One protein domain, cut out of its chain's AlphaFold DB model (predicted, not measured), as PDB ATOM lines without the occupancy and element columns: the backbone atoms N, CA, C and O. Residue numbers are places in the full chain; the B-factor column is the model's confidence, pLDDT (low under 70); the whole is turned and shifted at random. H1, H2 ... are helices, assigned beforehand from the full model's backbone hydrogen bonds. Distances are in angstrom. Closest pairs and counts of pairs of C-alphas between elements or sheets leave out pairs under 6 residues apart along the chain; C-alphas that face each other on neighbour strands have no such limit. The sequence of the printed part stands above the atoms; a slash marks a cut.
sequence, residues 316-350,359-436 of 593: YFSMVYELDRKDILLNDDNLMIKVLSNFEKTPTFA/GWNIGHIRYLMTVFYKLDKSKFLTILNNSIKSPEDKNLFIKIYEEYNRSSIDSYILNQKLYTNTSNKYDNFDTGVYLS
ATOM      1  N   TYR A 316      21.442  23.422   2.151       84.88
ATOM      2  CA  TYR A 316      22.215  22.180   2.099       84.88
ATOM      3  C   TYR A 316      21.370  20.997   1.611       84.88
ATOM      4  O   TYR A 316      21.696  20.386   0.597       84.88
ATOM      5  N   PHE A 317      20.242  20.701   2.264       80.75
ATOM      6  CA  PHE A 317      19.399  19.572   1.850       80.75
ATOM      7  C   PHE A 317      18.798  19.790   0.458       80.75
ATOM      8  O   PHE A 317      18.808  18.869  -0.354       80.75
ATOM      9  N   SER A 318      18.345  21.010   0.150       81.12
ATOM     10  CA  SER A 318      17.832  21.375  -1.181       81.12
ATOM     11  C   SER A 318      18.869  21.112  -2.278       81.12
ATOM     12  O   SER A 318      18.536  20.591  -3.339       81.12
ATOM     13  N   MET A 319      20.135  21.418  -1.997       87.56
ATOM     14  CA  MET A 319      21.273  21.170  -2.872       87.56
ATOM     15  C   MET A 319      21.523  19.668  -3.063       87.56
ATOM     16  O   MET A 319      21.668  19.216  -4.198       87.56
ATOM     17  N   VAL A 320      21.510  18.873  -1.986       88.06
ATOM     18  CA  VAL A 320      21.654  17.406  -2.066       88.06
ATOM     19  C   VAL A 320      20.547  16.776  -2.914       88.06
ATOM     20  O   VAL A 320      20.842  15.984  -3.811       88.06
ATOM     21  N   TYR A 321      19.289  17.154  -2.679       83.12
ATOM     22  CA  TYR A 321      18.150  16.653  -3.451       83.12
ATOM     23  C   TYR A 321      18.217  17.049  -4.922       83.12
ATOM     24  O   TYR A 321      17.897  16.248  -5.796       83.12
ATOM     25  N   GLU A 322      18.639  18.277  -5.212       85.56
ATOM     26  CA  GLU A 322      18.779  18.743  -6.586       85.56
ATOM     27  C   GLU A 322      19.881  17.972  -7.336       85.56
ATOM     28  O   GLU A 322      19.677  17.592  -8.488       85.56
ATOM     29  N   LEU A 323      21.014  17.676  -6.686       89.06
ATOM     30  CA  LEU A 323      22.077  16.855  -7.279       89.06
ATOM     31  C   LEU A 323      21.633  15.413  -7.546       89.06
ATOM     32  O   LEU A 323      22.000  14.849  -8.576       89.06
ATOM     33  N   ASP A 324      20.879  14.814  -6.621       85.94
ATOM     34  CA  ASP A 324      20.294  13.478  -6.791       85.94
ATOM     35  C   ASP A 324      19.284  13.469  -7.945       85.94
ATOM     36  O   ASP A 324      19.359  12.625  -8.832       85.94
ATOM     37  N   ARG A 325      18.395  14.468  -8.005       81.31
ATOM     38  CA  ARG A 325      17.393  14.590  -9.070       81.31
ATOM     39  C   ARG A 325      18.009  14.791 -10.454       81.31
ATOM     40  O   ARG A 325      17.471  14.281 -11.432       81.31
ATOM     41  N   LYS A 326      19.102  15.553 -10.549       84.56
ATOM     42  CA  LYS A 326      19.860  15.734 -11.799       84.56
ATOM     43  C   LYS A 326      20.715  14.513 -12.166       84.56
ATOM     44  O   LYS A 326      21.376  14.556 -13.196       84.56
ATOM     45  N   ASP A 327      20.711  13.458 -11.346       84.31
ATOM     46  CA  ASP A 327      21.533  12.253 -11.507       84.31
ATOM     47  C   ASP A 327      23.044  12.560 -11.566       84.31
ATOM     48  O   ASP A 327      23.814  11.948 -12.301       84.31
ATOM     49  N   ILE A 328      23.485  13.559 -10.795       89.06
ATOM     50  CA  ILE A 328      24.898  13.965 -10.719       89.06
ATOM     51  C   ILE A 328      25.539  13.409  -9.444       89.06
ATOM     52  O   ILE A 328      26.683  12.968  -9.475       89.06
ATOM     53  N   LEU A 329      24.803  13.391  -8.325       90.75
ATOM     54  CA  LEU A 329      25.369  13.024  -7.023       90.75
ATOM     55  C   LEU A 329      25.906  11.592  -6.991       90.75
ATOM     56  O   LEU A 329      27.068  11.379  -6.674       90.75
ATOM     57  N   LEU A 330      25.068  10.603  -7.307       87.94
ATOM     58  CA  LEU A 330      25.391   9.185  -7.087       87.94
ATOM     59  C   LEU A 330      26.401   8.617  -8.103       87.94
ATOM     60  O   LEU A 330      26.924   7.512  -7.905       87.94
ATOM     61  N   ASN A 331      26.699   9.396  -9.147       86.88
ATOM     62  CA  ASN A 331      27.633   9.073 -10.222       86.88
ATOM     63  C   ASN A 331      29.062   9.594  -9.971       86.88
ATOM     64  O   ASN A 331      29.970   9.226 -10.713       86.88
ATOM     65  N   ASP A 332      29.286  10.394  -8.921       92.06
ATOM     66  CA  ASP A 332      30.602  10.942  -8.572       92.06
ATOM     67  C   ASP A 332      30.927  10.703  -7.085       92.06
ATOM     68  O   ASP A 332      30.375  11.329  -6.176       92.06
ATOM     69  N   ASP A 333      31.864   9.784  -6.834       93.31
ATOM     70  CA  ASP A 333      32.298   9.414  -5.484       93.31
ATOM     71  C   ASP A 333      32.945  10.588  -4.734       93.31
ATOM     72  O   ASP A 333      32.723  10.742  -3.531       93.31
ATOM     73  N   ASN A 334      33.687  11.461  -5.424       94.56
ATOM     74  CA  ASN A 334      34.301  12.633  -4.802       94.56
ATOM     75  C   ASN A 334      33.240  13.663  -4.414       94.56
ATOM     76  O   ASN A 334      33.330  14.271  -3.345       94.56
ATOM     77  N   LEU A 335      32.218  13.839  -5.252       94.06
ATOM     78  CA  LEU A 335      31.090  14.716  -4.958       94.06
ATOM     79  C   LEU A 335      30.273  14.202  -3.769       94.06
ATOM     80  O   LEU A 335      29.958  14.986  -2.874       94.06
ATOM     81  N   MET A 336      29.985  12.899  -3.713       95.06
ATOM     82  CA  MET A 336      29.328  12.279  -2.557       95.06
ATOM     83  C   MET A 336      30.123  12.492  -1.272       95.06
ATOM     84  O   MET A 336      29.543  12.888  -0.258       95.06
ATOM     85  N   ILE A 337      31.445  12.283  -1.322       94.19
ATOM     86  CA  ILE A 337      32.324  12.512  -0.174       94.19
ATOM     87  C   ILE A 337      32.299  13.984   0.236       94.19
ATOM     88  O   ILE A 337      32.129  14.298   1.413       94.19
ATOM     89  N   LYS A 338      32.407  14.907  -0.725       92.00
ATOM     90  CA  LYS A 338      32.359  16.350  -0.472       92.00
ATOM     91  C   LYS A 338      31.046  16.756   0.199       92.00
ATOM     92  O   LYS A 338      31.091  17.419   1.233       92.00
ATOM     93  N   VAL A 339      29.907  16.317  -0.341       92.19
ATOM     94  CA  VAL A 339      28.566  16.581   0.205       92.19
ATOM     95  C   VAL A 339      28.441  16.051   1.630       92.19
ATOM     96  O   VAL A 339      28.169  16.832   2.538       92.19
ATOM     97  N   LEU A 340      28.711  14.762   1.861       91.06
ATOM     98  CA  LEU A 340      28.575  14.175   3.196       91.06
ATOM     99  C   LEU A 340      29.584  14.746   4.194       91.06
ATOM    100  O   LEU A 340      29.233  14.951   5.347       91.06
ATOM    101  N   SER A 341      30.805  15.075   3.774       89.81
ATOM    102  CA  SER A 341      31.793  15.707   4.662       89.81
ATOM    103  C   SER A 341      31.391  17.115   5.107       89.81
ATOM    104  O   SER A 341      31.908  17.620   6.106       89.81
ATOM    105  N   ASN A 342      30.496  17.766   4.360       88.31
ATOM    106  CA  ASN A 342      29.946  19.057   4.735       88.31
ATOM    107  C   ASN A 342      28.789  18.924   5.727       88.31
ATOM    108  O   ASN A 342      28.600  19.868   6.475       88.31
ATOM    109  N   PHE A 343      28.121  17.769   5.851       85.62
ATOM    110  CA  PHE A 343      27.069  17.547   6.856       85.62
ATOM    111  C   PHE A 343      27.505  17.938   8.279       85.62
ATOM    112  O   PHE A 343      26.784  18.650   8.966       85.62
ATOM    113  N   GLU A 344      28.705  17.524   8.701       76.12
ATOM    114  CA  GLU A 344      29.249  17.846  10.033       76.12
ATOM    115  C   GLU A 344      29.720  19.308  10.162       76.12
ATOM    116  O   GLU A 344      29.983  19.782  11.265       76.12
ATOM    117  N   LYS A 345      29.869  20.018   9.036       75.25
ATOM    118  CA  LYS A 345      30.328  21.416   8.972       75.25
ATOM    119  C   LYS A 345      29.179  22.400   8.782       75.25
ATOM    120  O   LYS A 345      29.334  23.573   9.112       75.25
ATOM    121  N   THR A 346      28.061  21.949   8.222       67.00
ATOM    122  CA  THR A 346      26.855  22.746   8.064       67.00
ATOM    123  C   THR A 346      26.326  23.049   9.466       67.00
ATOM    124  O   THR A 346      26.076  22.118  10.238       67.00
ATOM    125  N   PRO A 347      26.187  24.329   9.851       57.94
ATOM    126  CA  PRO A 347      25.764  24.678  11.196       57.94
ATOM    127  C   PRO A 347      24.400  24.048  11.483       57.94
ATOM    128  O   PRO A 347      23.439  24.240  10.741       57.94
ATOM    129  N   THR A 348      24.310  23.287  12.573       57.16
ATOM    130  CA  THR A 348      23.008  22.919  13.138       57.16
ATOM    131  C   THR A 348      22.231  24.195  13.481       57.16
ATOM    132  O   THR A 348      22.830  25.245  13.719       57.16
ATOM    133  N   PHE A 349      20.902  24.109  13.561       45.81
ATOM    134  CA  PHE A 349      19.991  25.214  13.906       45.81
ATOM    135  C   PHE A 349      20.358  25.985  15.201       45.81
ATOM    136  O   PHE A 349      19.795  27.039  15.465       45.81
ATOM    137  N   ALA A 350      21.333  25.504  15.983       40.50
ATOM    138  CA  ALA A 350      21.869  26.077  17.218       40.50
ATOM    139  C   ALA A 350      22.373  27.540  17.136       40.50
ATOM    140  O   ALA A 350      22.710  28.113  18.169       40.50
ATOM    141  N   GLY A 359      17.033  14.810  19.034       45.06
ATOM    142  CA  GLY A 359      16.073  14.328  18.027       45.06
ATOM    143  C   GLY A 359      16.281  14.903  16.624       45.06
ATOM    144  O   GLY A 359      15.984  14.231  15.639       45.06
ATOM    145  N   TRP A 360      16.876  16.094  16.506       52.53
ATOM    146  CA  TRP A 360      17.072  16.759  15.209       52.53
ATOM    147  C   TRP A 360      18.132  16.081  14.324       52.53
ATOM    148  O   TRP A 360      17.930  15.973  13.115       52.53
ATOM    149  N   ASN A 361      19.201  15.516  14.906       61.50
ATOM    150  CA  ASN A 361      20.204  14.754  14.141       61.50
ATOM    151  C   ASN A 361      19.590  13.545  13.422       61.50
ATOM    152  O   ASN A 361      19.950  13.256  12.284       61.50
ATOM    153  N   ILE A 362      18.615  12.873  14.046       72.31
ATOM    154  CA  ILE A 362      17.910  11.745  13.424       72.31
ATOM    155  C   ILE A 362      17.121  12.225  12.202       72.31
ATOM    156  O   ILE A 362      17.189  11.580  11.162       72.31
ATOM    157  N   GLY A 363      16.415  13.356  12.299       71.69
ATOM    158  CA  GLY A 363      15.663  13.929  11.177       71.69
ATOM    159  C   GLY A 363      16.557  14.302   9.992       71.69
ATOM    160  O   GLY A 363      16.282  13.916   8.858       71.69
ATOM    161  N   HIS A 364      17.676  14.979  10.250       76.88
ATOM    162  CA  HIS A 364      18.622  15.387   9.208       76.88
ATOM    163  C   HIS A 364      19.307  14.210   8.512       76.88
ATOM    164  O   HIS A 364      19.407  14.181   7.284       76.88
ATOM    165  N   ILE A 365      19.747  13.215   9.286       85.25
ATOM    166  CA  ILE A 365      20.323  11.995   8.720       85.25
ATOM    167  C   ILE A 365      19.255  11.242   7.928       85.25
ATOM    168  O   ILE A 365      19.546  10.808   6.821       85.25
ATOM    169  N   ARG A 366      18.007  11.153   8.413       81.56
ATOM    170  CA  ARG A 366      16.895  10.573   7.638       81.56
ATOM    171  C   ARG A 366      16.710  11.269   6.289       81.56
ATOM    172  O   ARG A 366      16.591  10.567   5.289       81.56
ATOM    173  N   TYR A 367      16.786  12.603   6.226       77.56
ATOM    174  CA  TYR A 367      16.719  13.331   4.952       77.56
ATOM    175  C   TYR A 367      17.834  12.938   3.986       77.56
ATOM    176  O   TYR A 367      17.545  12.554   2.858       77.56
ATOM    177  N   LEU A 368      19.096  12.947   4.421       86.12
ATOM    178  CA  LEU A 368      20.204  12.486   3.573       86.12
ATOM    179  C   LEU A 368      20.031  11.025   3.163       86.12
ATOM    180  O   LEU A 368      20.315  10.643   2.028       86.12
ATOM    181  N   MET A 369      19.523  10.206   4.076       86.75
ATOM    182  CA  MET A 369      19.319   8.797   3.825       86.75
ATOM    183  C   MET A 369      18.271   8.525   2.761       86.75
ATOM    184  O   MET A 369      18.398   7.491   2.131       86.75
ATOM    185  N   THR A 370      17.333   9.430   2.465       78.44
ATOM    186  CA  THR A 370      16.422   9.278   1.310       78.44
ATOM    187  C   THR A 370      17.151   9.284  -0.045       78.44
ATOM    188  O   THR A 370      16.627   8.791  -1.044       78.44
ATOM    189  N   VAL A 371      18.384   9.794  -0.079       85.56
ATOM    190  CA  VAL A 371      19.259   9.814  -1.254       85.56
ATOM    191  C   VAL A 371      20.295   8.696  -1.166       85.56
ATOM    192  O   VAL A 371      20.395   7.858  -2.059       85.56
ATOM    193  N   PHE A 372      21.039   8.629  -0.060       89.44
ATOM    194  CA  PHE A 372      22.186   7.725   0.064       89.44
ATOM    195  C   PHE A 372      21.815   6.253   0.296       89.44
ATOM    196  O   PHE A 372      22.642   5.381   0.019       89.44
ATOM    197  N   TYR A 373      20.585   5.929   0.732       86.88
ATOM    198  CA  TYR A 373      20.163   4.524   0.865       86.88
ATOM    199  C   TYR A 373      20.075   3.784  -0.476       86.88
ATOM    200  O   TYR A 373      20.053   2.554  -0.500       86.88
ATOM    201  N   LYS A 374      20.072   4.533  -1.586       84.38
ATOM    202  CA  LYS A 374      20.084   3.994  -2.944       84.38
ATOM    203  C   LYS A 374      21.417   3.337  -3.317       84.38
ATOM    204  O   LYS A 374      21.512   2.599  -4.288       84.38
ATOM    205  N   LEU A 375      22.485   3.594  -2.574       85.94
ATOM    206  CA  LEU A 375      23.775   2.977  -2.851       85.94
ATOM    207  C   LEU A 375      23.791   1.514  -2.396       85.94
ATOM    208  O   LEU A 375      23.227   1.163  -1.356       85.94
ATOM    209  N   ASP A 376      24.522   0.666  -3.121       84.88
ATOM    210  CA  ASP A 376      24.896  -0.647  -2.598       84.88
ATOM    211  C   ASP A 376      25.647  -0.484  -1.272       84.88
ATOM    212  O   ASP A 376      26.455   0.431  -1.100       84.88
ATOM    213  N   LYS A 377      25.395  -1.394  -0.326       87.12
ATOM    214  CA  LYS A 377      25.874  -1.272   1.057       87.12
ATOM    215  C   LYS A 377      27.389  -1.082   1.151       87.12
ATOM    216  O   LYS A 377      27.850  -0.266   1.939       87.12
ATOM    217  N   SER A 378      28.168  -1.795   0.337       89.62
ATOM    218  CA  SER A 378      29.629  -1.650   0.299       89.62
ATOM    219  C   SER A 378      30.060  -0.245  -0.134       89.62
ATOM    220  O   SER A 378      30.930   0.357   0.501       89.62
ATOM    221  N   LYS A 379      29.417   0.306  -1.172       91.06
ATOM    222  CA  LYS A 379      29.657   1.670  -1.652       91.06
ATOM    223  C   LYS A 379      29.233   2.692  -0.599       91.06
ATOM    224  O   LYS A 379      30.041   3.541  -0.235       91.06
ATOM    225  N   PHE A 380      28.031   2.556  -0.036       93.19
ATOM    226  CA  PHE A 380      27.544   3.403   1.055       93.19
ATOM    227  C   PHE A 380      28.528   3.454   2.230       93.19
ATOM    228  O   PHE A 380      28.926   4.538   2.647       93.19
ATOM    229  N   LEU A 381      28.976   2.294   2.725       94.62
ATOM    230  CA  LEU A 381      29.924   2.215   3.839       94.62
ATOM    231  C   LEU A 381      31.275   2.858   3.500       94.62
ATOM    232  O   LEU A 381      31.862   3.521   4.351       94.62
ATOM    233  N   THR A 382      31.758   2.693   2.267       95.25
ATOM    234  CA  THR A 382      33.014   3.310   1.807       95.25
ATOM    235  C   THR A 382      32.913   4.834   1.818       95.25
ATOM    236  O   THR A 382      33.754   5.501   2.421       95.25
ATOM    237  N   ILE A 383      31.852   5.389   1.225       95.81
ATOM    238  CA  ILE A 383      31.608   6.835   1.222       95.81
ATOM    239  C   ILE A 383      31.438   7.346   2.660       95.81
ATOM    240  O   ILE A 383      32.100   8.308   3.048       95.81
ATOM    241  N   LEU A 384      30.607   6.689   3.476       95.44
ATOM    242  CA  LEU A 384      30.339   7.090   4.859       95.44
ATOM    243  C   LEU A 384      31.627   7.159   5.691       95.44
ATOM    244  O   LEU A 384      31.852   8.139   6.403       95.44
ATOM    245  N   ASN A 385      32.494   6.151   5.568       95.00
ATOM    246  CA  ASN A 385      33.750   6.078   6.311       95.00
ATOM    247  C   ASN A 385      34.748   7.172   5.928       95.00
ATOM    248  O   ASN A 385      35.487   7.628   6.801       95.00
ATOM    249  N   ASN A 386      34.731   7.601   4.665       95.19
ATOM    250  CA  ASN A 386      35.602   8.654   4.146       95.19
ATOM    251  C   ASN A 386      35.059  10.072   4.391       95.19
ATOM    252  O   ASN A 386      35.803  11.037   4.228       95.19
ATOM    253  N   SER A 387      33.784  10.210   4.769       93.25
ATOM    254  CA  SER A 387      33.095  11.511   4.800       93.25
ATOM    255  C   SER A 387      32.733  11.979   6.204       93.25
ATOM    256  O   SER A 387      33.001  13.125   6.551       93.25
ATOM    257  N   ILE A 388      32.128  11.100   7.003       92.06
ATOM    258  CA  ILE A 388      31.677  11.398   8.367       92.06
ATOM    259  C   ILE A 388      32.804  11.028   9.328       92.06
ATOM    260  O   ILE A 388      33.470  10.009   9.135       92.06
ATOM    261  N   LYS A 389      33.057  11.831  10.360       90.31
ATOM    262  CA  LYS A 389      34.095  11.557  11.365       90.31
ATOM    263  C   LYS A 389      33.494  11.075  12.678       90.31
ATOM    264  O   LYS A 389      34.057  10.170  13.292       90.31
ATOM    265  N   SER A 390      32.350  11.628  13.065       87.50
ATOM    266  CA  SER A 390      31.585  11.303  14.266       87.50
ATOM    267  C   SER A 390      31.170   9.822  14.287       87.50
ATOM    268  O   SER A 390      30.412   9.375  13.419       87.50
ATOM    269  N   PRO A 391      31.642   9.022  15.265       88.94
ATOM    270  CA  PRO A 391      31.226   7.625  15.401       88.94
ATOM    271  C   PRO A 391      29.723   7.473  15.666       88.94
ATOM    272  O   PRO A 391      29.105   6.514  15.203       88.94
ATOM    273  N   GLU A 392      29.131   8.418  16.397       87.44
ATOM    274  CA  GLU A 392      27.702   8.431  16.723       87.44
ATOM    275  C   GLU A 392      26.854   8.622  15.463       87.44
ATOM    276  O   GLU A 392      25.951   7.820  15.204       87.44
ATOM    277  N   ASP A 393      27.205   9.604  14.629       86.44
ATOM    278  CA  ASP A 393      26.499   9.852  13.372       86.44
ATOM    279  C   ASP A 393      26.691   8.687  12.401       86.44
ATOM    280  O   ASP A 393      25.712   8.221  11.821       86.44
ATOM    281  N   LYS A 394      27.904   8.123  12.281       91.44
ATOM    282  CA  LYS A 394      28.143   6.910  11.471       91.44
ATOM    283  C   LYS A 394      27.210   5.768  11.856       91.44
ATOM    284  O   LYS A 394      26.580   5.166  10.986       91.44
ATOM    285  N   ASN A 395      27.108   5.470  13.150       91.25
ATOM    286  CA  ASN A 395      26.240   4.403  13.643       91.25
ATOM    287  C   ASN A 395      24.766   4.684  13.323       91.25
ATOM    288  O   ASN A 395      24.022   3.767  12.964       91.25
ATOM    289  N   LEU A 396      24.345   5.947  13.406       89.19
ATOM    290  CA  LEU A 396      22.987   6.364  13.080       89.19
ATOM    291  C   LEU A 396      22.689   6.277  11.572       89.19
ATOM    292  O   LEU A 396      21.649   5.735  11.198       89.19
ATOM    293  N   PHE A 397      23.617   6.708  10.711       92.12
ATOM    294  CA  PHE A 397      23.560   6.521   9.256       92.12
ATOM    295  C   PHE A 397      23.398   5.040   8.888       92.12
ATOM    296  O   PHE A 397      22.507   4.690   8.117       92.12
ATOM    297  N   ILE A 398      24.206   4.152   9.483       92.50
ATOM    298  CA  ILE A 398      24.117   2.699   9.257       92.50
ATOM    299  C   ILE A 398      22.755   2.159   9.702       92.50
ATOM    300  O   ILE A 398      22.114   1.415   8.961       92.50
ATOM    301  N   LYS A 399      22.283   2.548  10.892       90.12
ATOM    302  CA  LYS A 399      20.983   2.111  11.414       90.12
ATOM    303  C   LYS A 399      19.832   2.510  10.483       90.12
ATOM    304  O   LYS A 399      18.972   1.679  10.202       90.12
ATOM    305  N   ILE A 400      19.818   3.756  10.006       87.38
ATOM    306  CA  ILE A 400      18.763   4.265   9.115       87.38
ATOM    307  C   ILE A 400      18.873   3.639   7.716       87.38
ATOM    308  O   ILE A 400      17.846   3.306   7.129       87.38
ATOM    309  N   TYR A 401      20.087   3.404   7.202       88.75
ATOM    310  CA  TYR A 401      20.299   2.659   5.953       88.75
ATOM    311  C   TYR A 401      19.626   1.282   6.002       88.75
ATOM    312  O   TYR A 401      18.884   0.924   5.089       88.75
ATOM    313  N   GLU A 402      19.839   0.521   7.078       86.19
ATOM    314  CA  GLU A 402      19.217  -0.799   7.246       86.19
ATOM    315  C   GLU A 402      17.689  -0.714   7.375       86.19
ATOM    316  O   GLU A 402      16.977  -1.564   6.841       86.19
ATOM    317  N   GLU A 403      17.172   0.324   8.039       83.62
ATOM    318  CA  GLU A 403      15.732   0.564   8.173       83.62
ATOM    319  C   GLU A 403      15.058   0.816   6.813       83.62
ATOM    320  O   GLU A 403      14.069   0.151   6.498       83.62
ATOM    321  N   TYR A 404      15.608   1.715   5.989       82.75
ATOM    322  CA  TYR A 404      15.085   2.010   4.647       82.75
ATOM    323  C   TYR A 404      15.243   0.844   3.680       82.75
ATOM    324  O   TYR A 404      14.338   0.565   2.894       82.75
ATOM    325  N   ASN A 405      16.358   0.121   3.762       82.00
ATOM    326  CA  ASN A 405      16.572  -1.084   2.974       82.00
ATOM    327  C   ASN A 405      15.515  -2.158   3.290       82.00
ATOM    328  O   ASN A 405      14.897  -2.701   2.375       82.00
ATOM    329  N   ARG A 406      15.252  -2.409   4.582       81.25
ATOM    330  CA  ARG A 406      14.184  -3.317   5.015       81.25
ATOM    331  C   ARG A 406      12.825  -2.873   4.492       81.25
ATOM    332  O   ARG A 406      12.152  -3.648   3.824       81.25
ATOM    333  N   SER A 407      12.471  -1.610   4.738       79.25
ATOM    334  CA  SER A 407      11.191  -1.050   4.295       79.25
ATOM    335  C   SER A 407      11.005  -1.165   2.780       79.25
ATOM    336  O   SER A 407       9.909  -1.451   2.318       79.25
ATOM    337  N   SER A 408      12.072  -0.982   1.997       80.44
ATOM    338  CA  SER A 408      12.012  -1.066   0.534       80.44
ATOM    339  C   SER A 408      11.775  -2.494   0.038       80.44
ATOM    340  O   SER A 408      11.001  -2.702  -0.893       80.44
ATOM    341  N   ILE A 409      12.410  -3.490   0.656       83.12
ATOM    342  CA  ILE A 409      12.179  -4.905   0.324       83.12
ATOM    343  C   ILE A 409      10.740  -5.292   0.667       83.12
ATOM    344  O   ILE A 409      10.042  -5.850  -0.180       83.12
ATOM    345  N   ASP A 410      10.287  -4.928   1.865       82.06
ATOM    346  CA  ASP A 410       8.927  -5.164   2.341       82.06
ATOM    347  C   ASP A 410       7.891  -4.567   1.368       82.06
ATOM    348  O   ASP A 410       7.011  -5.270   0.863       82.06
ATOM    349  N   SER A 411       8.057  -3.292   1.001       79.50
ATOM    350  CA  SER A 411       7.203  -2.607   0.029       79.50
ATOM    351  C   SER A 411       7.230  -3.245  -1.366       79.50
ATOM    352  O   SER A 411       6.173  -3.404  -1.985       79.50
ATOM    353  N   TYR A 412       8.403  -3.637  -1.877       82.81
ATOM    354  CA  TYR A 412       8.511  -4.284  -3.192       82.81
ATOM    355  C   TYR A 412       7.776  -5.627  -3.228       82.81
ATOM    356  O   TYR A 412       7.023  -5.911  -4.159       82.81
ATOM    357  N   ILE A 413       7.957  -6.442  -2.186       85.25
ATOM    358  CA  ILE A 413       7.327  -7.758  -2.050       85.25
ATOM    359  C   ILE A 413       5.797  -7.638  -1.946       85.25
ATOM    360  O   ILE A 413       5.069  -8.483  -2.470       85.25
ATOM    361  N   LEU A 414       5.286  -6.553  -1.357       78.81
ATOM    362  CA  LEU A 414       3.857  -6.216  -1.333       78.81
ATOM    363  C   LEU A 414       3.313  -5.677  -2.672       78.81
ATOM    364  O   LEU A 414       2.174  -5.211  -2.736       78.81
ATOM    365  N   ASN A 415       4.082  -5.780  -3.761       66.44
ATOM    366  CA  ASN A 415       3.750  -5.275  -5.095       66.44
ATOM    367  C   ASN A 415       3.515  -3.757  -5.147       66.44
ATOM    368  O   ASN A 415       2.778  -3.269  -6.014       66.44
ATOM    369  N   GLN A 416       4.146  -2.978  -4.263       59.31
ATOM    370  CA  GLN A 416       4.234  -1.540  -4.492       59.31
ATOM    371  C   GLN A 416       5.147  -1.306  -5.701       59.31
ATOM    372  O   GLN A 416       6.229  -1.884  -5.810       59.31
ATOM    373  N   LYS A 417       4.684  -0.499  -6.665       53.16
ATOM    374  CA  LYS A 417       5.453  -0.215  -7.885       53.16
ATOM    375  C   LYS A 417       6.811   0.372  -7.496       53.16
ATOM    376  O   LYS A 417       6.844   1.380  -6.793       53.16
ATOM    377  N   LEU A 418       7.899  -0.198  -8.025       53.59
ATOM    378  CA  LEU A 418       9.198   0.475  -8.019       53.59
ATOM    379  C   LEU A 418       9.013   1.855  -8.636       53.59
ATOM    380  O   LEU A 418       8.509   1.982  -9.758       53.59
ATOM    381  N   TYR A 419       9.423   2.887  -7.913       49.81
ATOM    382  CA  TYR A 419       9.563   4.189  -8.530       49.81
ATOM    383  C   TYR A 419      10.834   4.160  -9.370       49.81
ATOM    384  O   TYR A 419      11.945   4.066  -8.858       49.81
ATOM    385  N   THR A 420      10.667   4.237 -10.685       38.66
ATOM    386  CA  THR A 420      11.762   4.502 -11.613       38.66
ATOM    387  C   THR A 420      12.252   5.926 -11.366       38.66
ATOM    388  O   THR A 420      11.682   6.844 -11.932       38.66
ATOM    389  N   ASN A 421      13.227   6.122 -10.473       36.59
ATOM    390  CA  ASN A 421      14.055   7.333 -10.343       36.59
ATOM    391  C   ASN A 421      13.356   8.697 -10.578       36.59
ATOM    392  O   ASN A 421      13.924   9.601 -11.181       36.59
ATOM    393  N   THR A 422      12.125   8.890 -10.104       34.84
ATOM    394  CA  THR A 422      11.462  10.199 -10.166       34.84
ATOM    395  C   THR A 422      11.220  10.690  -8.754       34.84
ATOM    396  O   THR A 422      10.184  10.396  -8.156       34.84
ATOM    397  N   SER A 423      12.173  11.459  -8.235       36.88
ATOM    398  CA  SER A 423      12.104  12.221  -6.983       36.88
ATOM    399  C   SER A 423      11.131  13.409  -7.086       36.88
ATOM    400  O   SER A 423      11.447  14.536  -6.711       36.88
ATOM    401  N   ASN A 424       9.945  13.187  -7.648       33.44
ATOM    402  CA  ASN A 424       8.902  14.197  -7.733       33.44
ATOM    403  C   ASN A 424       7.851  13.896  -6.672       33.44
ATOM    404  O   ASN A 424       6.861  13.230  -6.974       33.44
ATOM    405  N   LYS A 425       8.085  14.389  -5.450       37.94
ATOM    406  CA  LYS A 425       7.064  14.961  -4.556       37.94
ATOM    407  C   LYS A 425       7.716  15.435  -3.256       37.94
ATOM    408  O   LYS A 425       8.186  14.635  -2.466       37.94
ATOM    409  N   TYR A 426       7.704  16.750  -3.057       35.75
ATOM    410  CA  TYR A 426       8.134  17.416  -1.824       35.75
ATOM    411  C   TYR A 426       7.059  17.402  -0.719       35.75
ATOM    412  O   TYR A 426       7.308  17.919   0.358       35.75
ATOM    413  N   ASP A 427       5.888  16.793  -0.951       34.41
ATOM    414  CA  ASP A 427       4.702  17.048  -0.113       34.41
ATOM    415  C   ASP A 427       4.151  15.834   0.653       34.41
ATOM    416  O   ASP A 427       3.025  15.894   1.119       34.41
ATOM    417  N   ASN A 428       4.899  14.735   0.780       34.75
ATOM    418  CA  ASN A 428       4.742  13.686   1.805       34.75
ATOM    419  C   ASN A 428       5.840  12.647   1.545       34.75
ATOM    420  O   ASN A 428       5.966  12.178   0.416       34.75
ATOM    421  N   PHE A 429       6.647  12.329   2.562       40.72
ATOM    422  CA  PHE A 429       7.823  11.451   2.481       40.72
ATOM    423  C   PHE A 429       7.453   9.976   2.265       40.72
ATOM    424  O   PHE A 429       7.744   9.120   3.091       40.72
ATOM    425  N   ASP A 430       6.841   9.676   1.125       38.28
ATOM    426  CA  ASP A 430       6.815   8.337   0.557       38.28
ATOM    427  C   ASP A 430       8.159   8.156  -0.162       38.28
ATOM    428  O   ASP A 430       8.331   8.534  -1.328       38.28
ATOM    429  N   THR A 431       9.177   7.715   0.583       43.84
ATOM    430  CA  THR A 431      10.490   7.364   0.031       43.84
ATOM    431  C   THR A 431      10.284   6.174  -0.899       43.84
ATOM    432  O   THR A 431      10.361   5.029  -0.468       43.84
ATOM    433  N   GLY A 432       9.935   6.450  -2.158       51.94
ATOM    434  CA  GLY A 432       9.591   5.425  -3.136       51.94
ATOM    435  C   GLY A 432      10.626   4.302  -3.160       51.94
ATOM    436  O   GLY A 432      11.815   4.559  -3.024       51.94
ATOM    437  N   VAL A 433      10.162   3.067  -3.330       60.50
ATOM    438  CA  VAL A 433      10.960   1.847  -3.170       60.50
ATOM    439  C   VAL A 433      12.199   1.837  -4.069       60.50
ATOM    440  O   VAL A 433      12.071   1.694  -5.289       60.50
ATOM    441  N   TYR A 434      13.392   1.927  -3.472       71.25
ATOM    442  CA  TYR A 434      14.658   1.707  -4.169       71.25
ATOM    443  C   TYR A 434      15.299   0.387  -3.741       71.25
ATOM    444  O   TYR A 434      15.560   0.149  -2.563       71.25
ATOM    445  N   LEU A 435      15.628  -0.447  -4.727       75.00
ATOM    446  CA  LEU A 435      16.371  -1.690  -4.548       75.00
ATOM    447  C   LEU A 435      17.417  -1.821  -5.653       75.00
ATOM    448  O   LEU A 435      17.139  -1.532  -6.815       75.00
ATOM    449  N   SER A 436      18.612  -2.305  -5.308       75.38
ATOM    450  CA  SER A 436      19.607  -2.654  -6.322       75.38
ATOM    451  C   SER A 436      19.123  -3.831  -7.172       75.38
ATOM    452  O   SER A 436      18.315  -4.647  -6.718       75.38
TER     453      SER A 436
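Overview. This is residues 316 to 350 and 359 to 436 of the 593 residues of an uncharacterized protein of Flavobacterium sp. MC2016-06 (UniProt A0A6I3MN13). Four shorter helices gather over the first half of one long helix, H5: H3 packs on it, H4 folds back beside it, and H1 and H2 lie side by side as a layer on the far side of H3 and H4, away from H5. From the end of H5 a stretch of 23 residues with no named element, residues 414 to 436, turns back over the second half of H5, its C-alphas 10 to 23 A from the mean of all C-alphas. The printed part has 113 residues and five named helices, H1 to H5, with no named strand; the class is all helix. It is compact, with a radius of gyration of the C-alphas of 13.7 A and spans of 40 by 28 by 26 A.

Arrangement. H5, residues 391 to 413, touches H3, residues 360 to 372, with residues 396 to 401 alone, at a steep tilt of 53 degrees; the closest C-alphas, of Phe 397 and Ile 365, are 6.4 A apart. H4, residues 377 to 387, and H5 form a hairpin and only just touch, with 3 pairs of C-alphas within 8 A, the closest Leu 384 and Lys 394 at 7.0 A. H3 touches H1, residues 316 to 325, the same way at 18 degrees, a shallow tilt, the closest C-alphas being Val 371 and Asp 324 at 6.7 A. H2, residues 333 to 343, touches H4 at a steep tilt of 57 degrees, with C-alphas 341 and 387 4.4 A apart as the closest. H2 and H5 are apart. Every O i to N i+4 pair is within hydrogen-bond range in H1, H2, H4 and H5; in H3, 8 of 9 are.

Along the chain. H5 is 33.4 A long, from C-alpha 391 at (31.226, 7.625, 15.401) to C-alpha 413 at (7.327, -7.758, -2.050). H3 measures 18.4 A, H2 15.7 A, H4 15.2 A and H1 14.3 A.

Size, cuts and confidence. Residues 351 to 358 are not printed; C-alphas 350 and 359 are 13.1 A apart. No link printed whole is long. Confidence is under 70 at residues 346 to 350, 359 to 361 and 415 to 433.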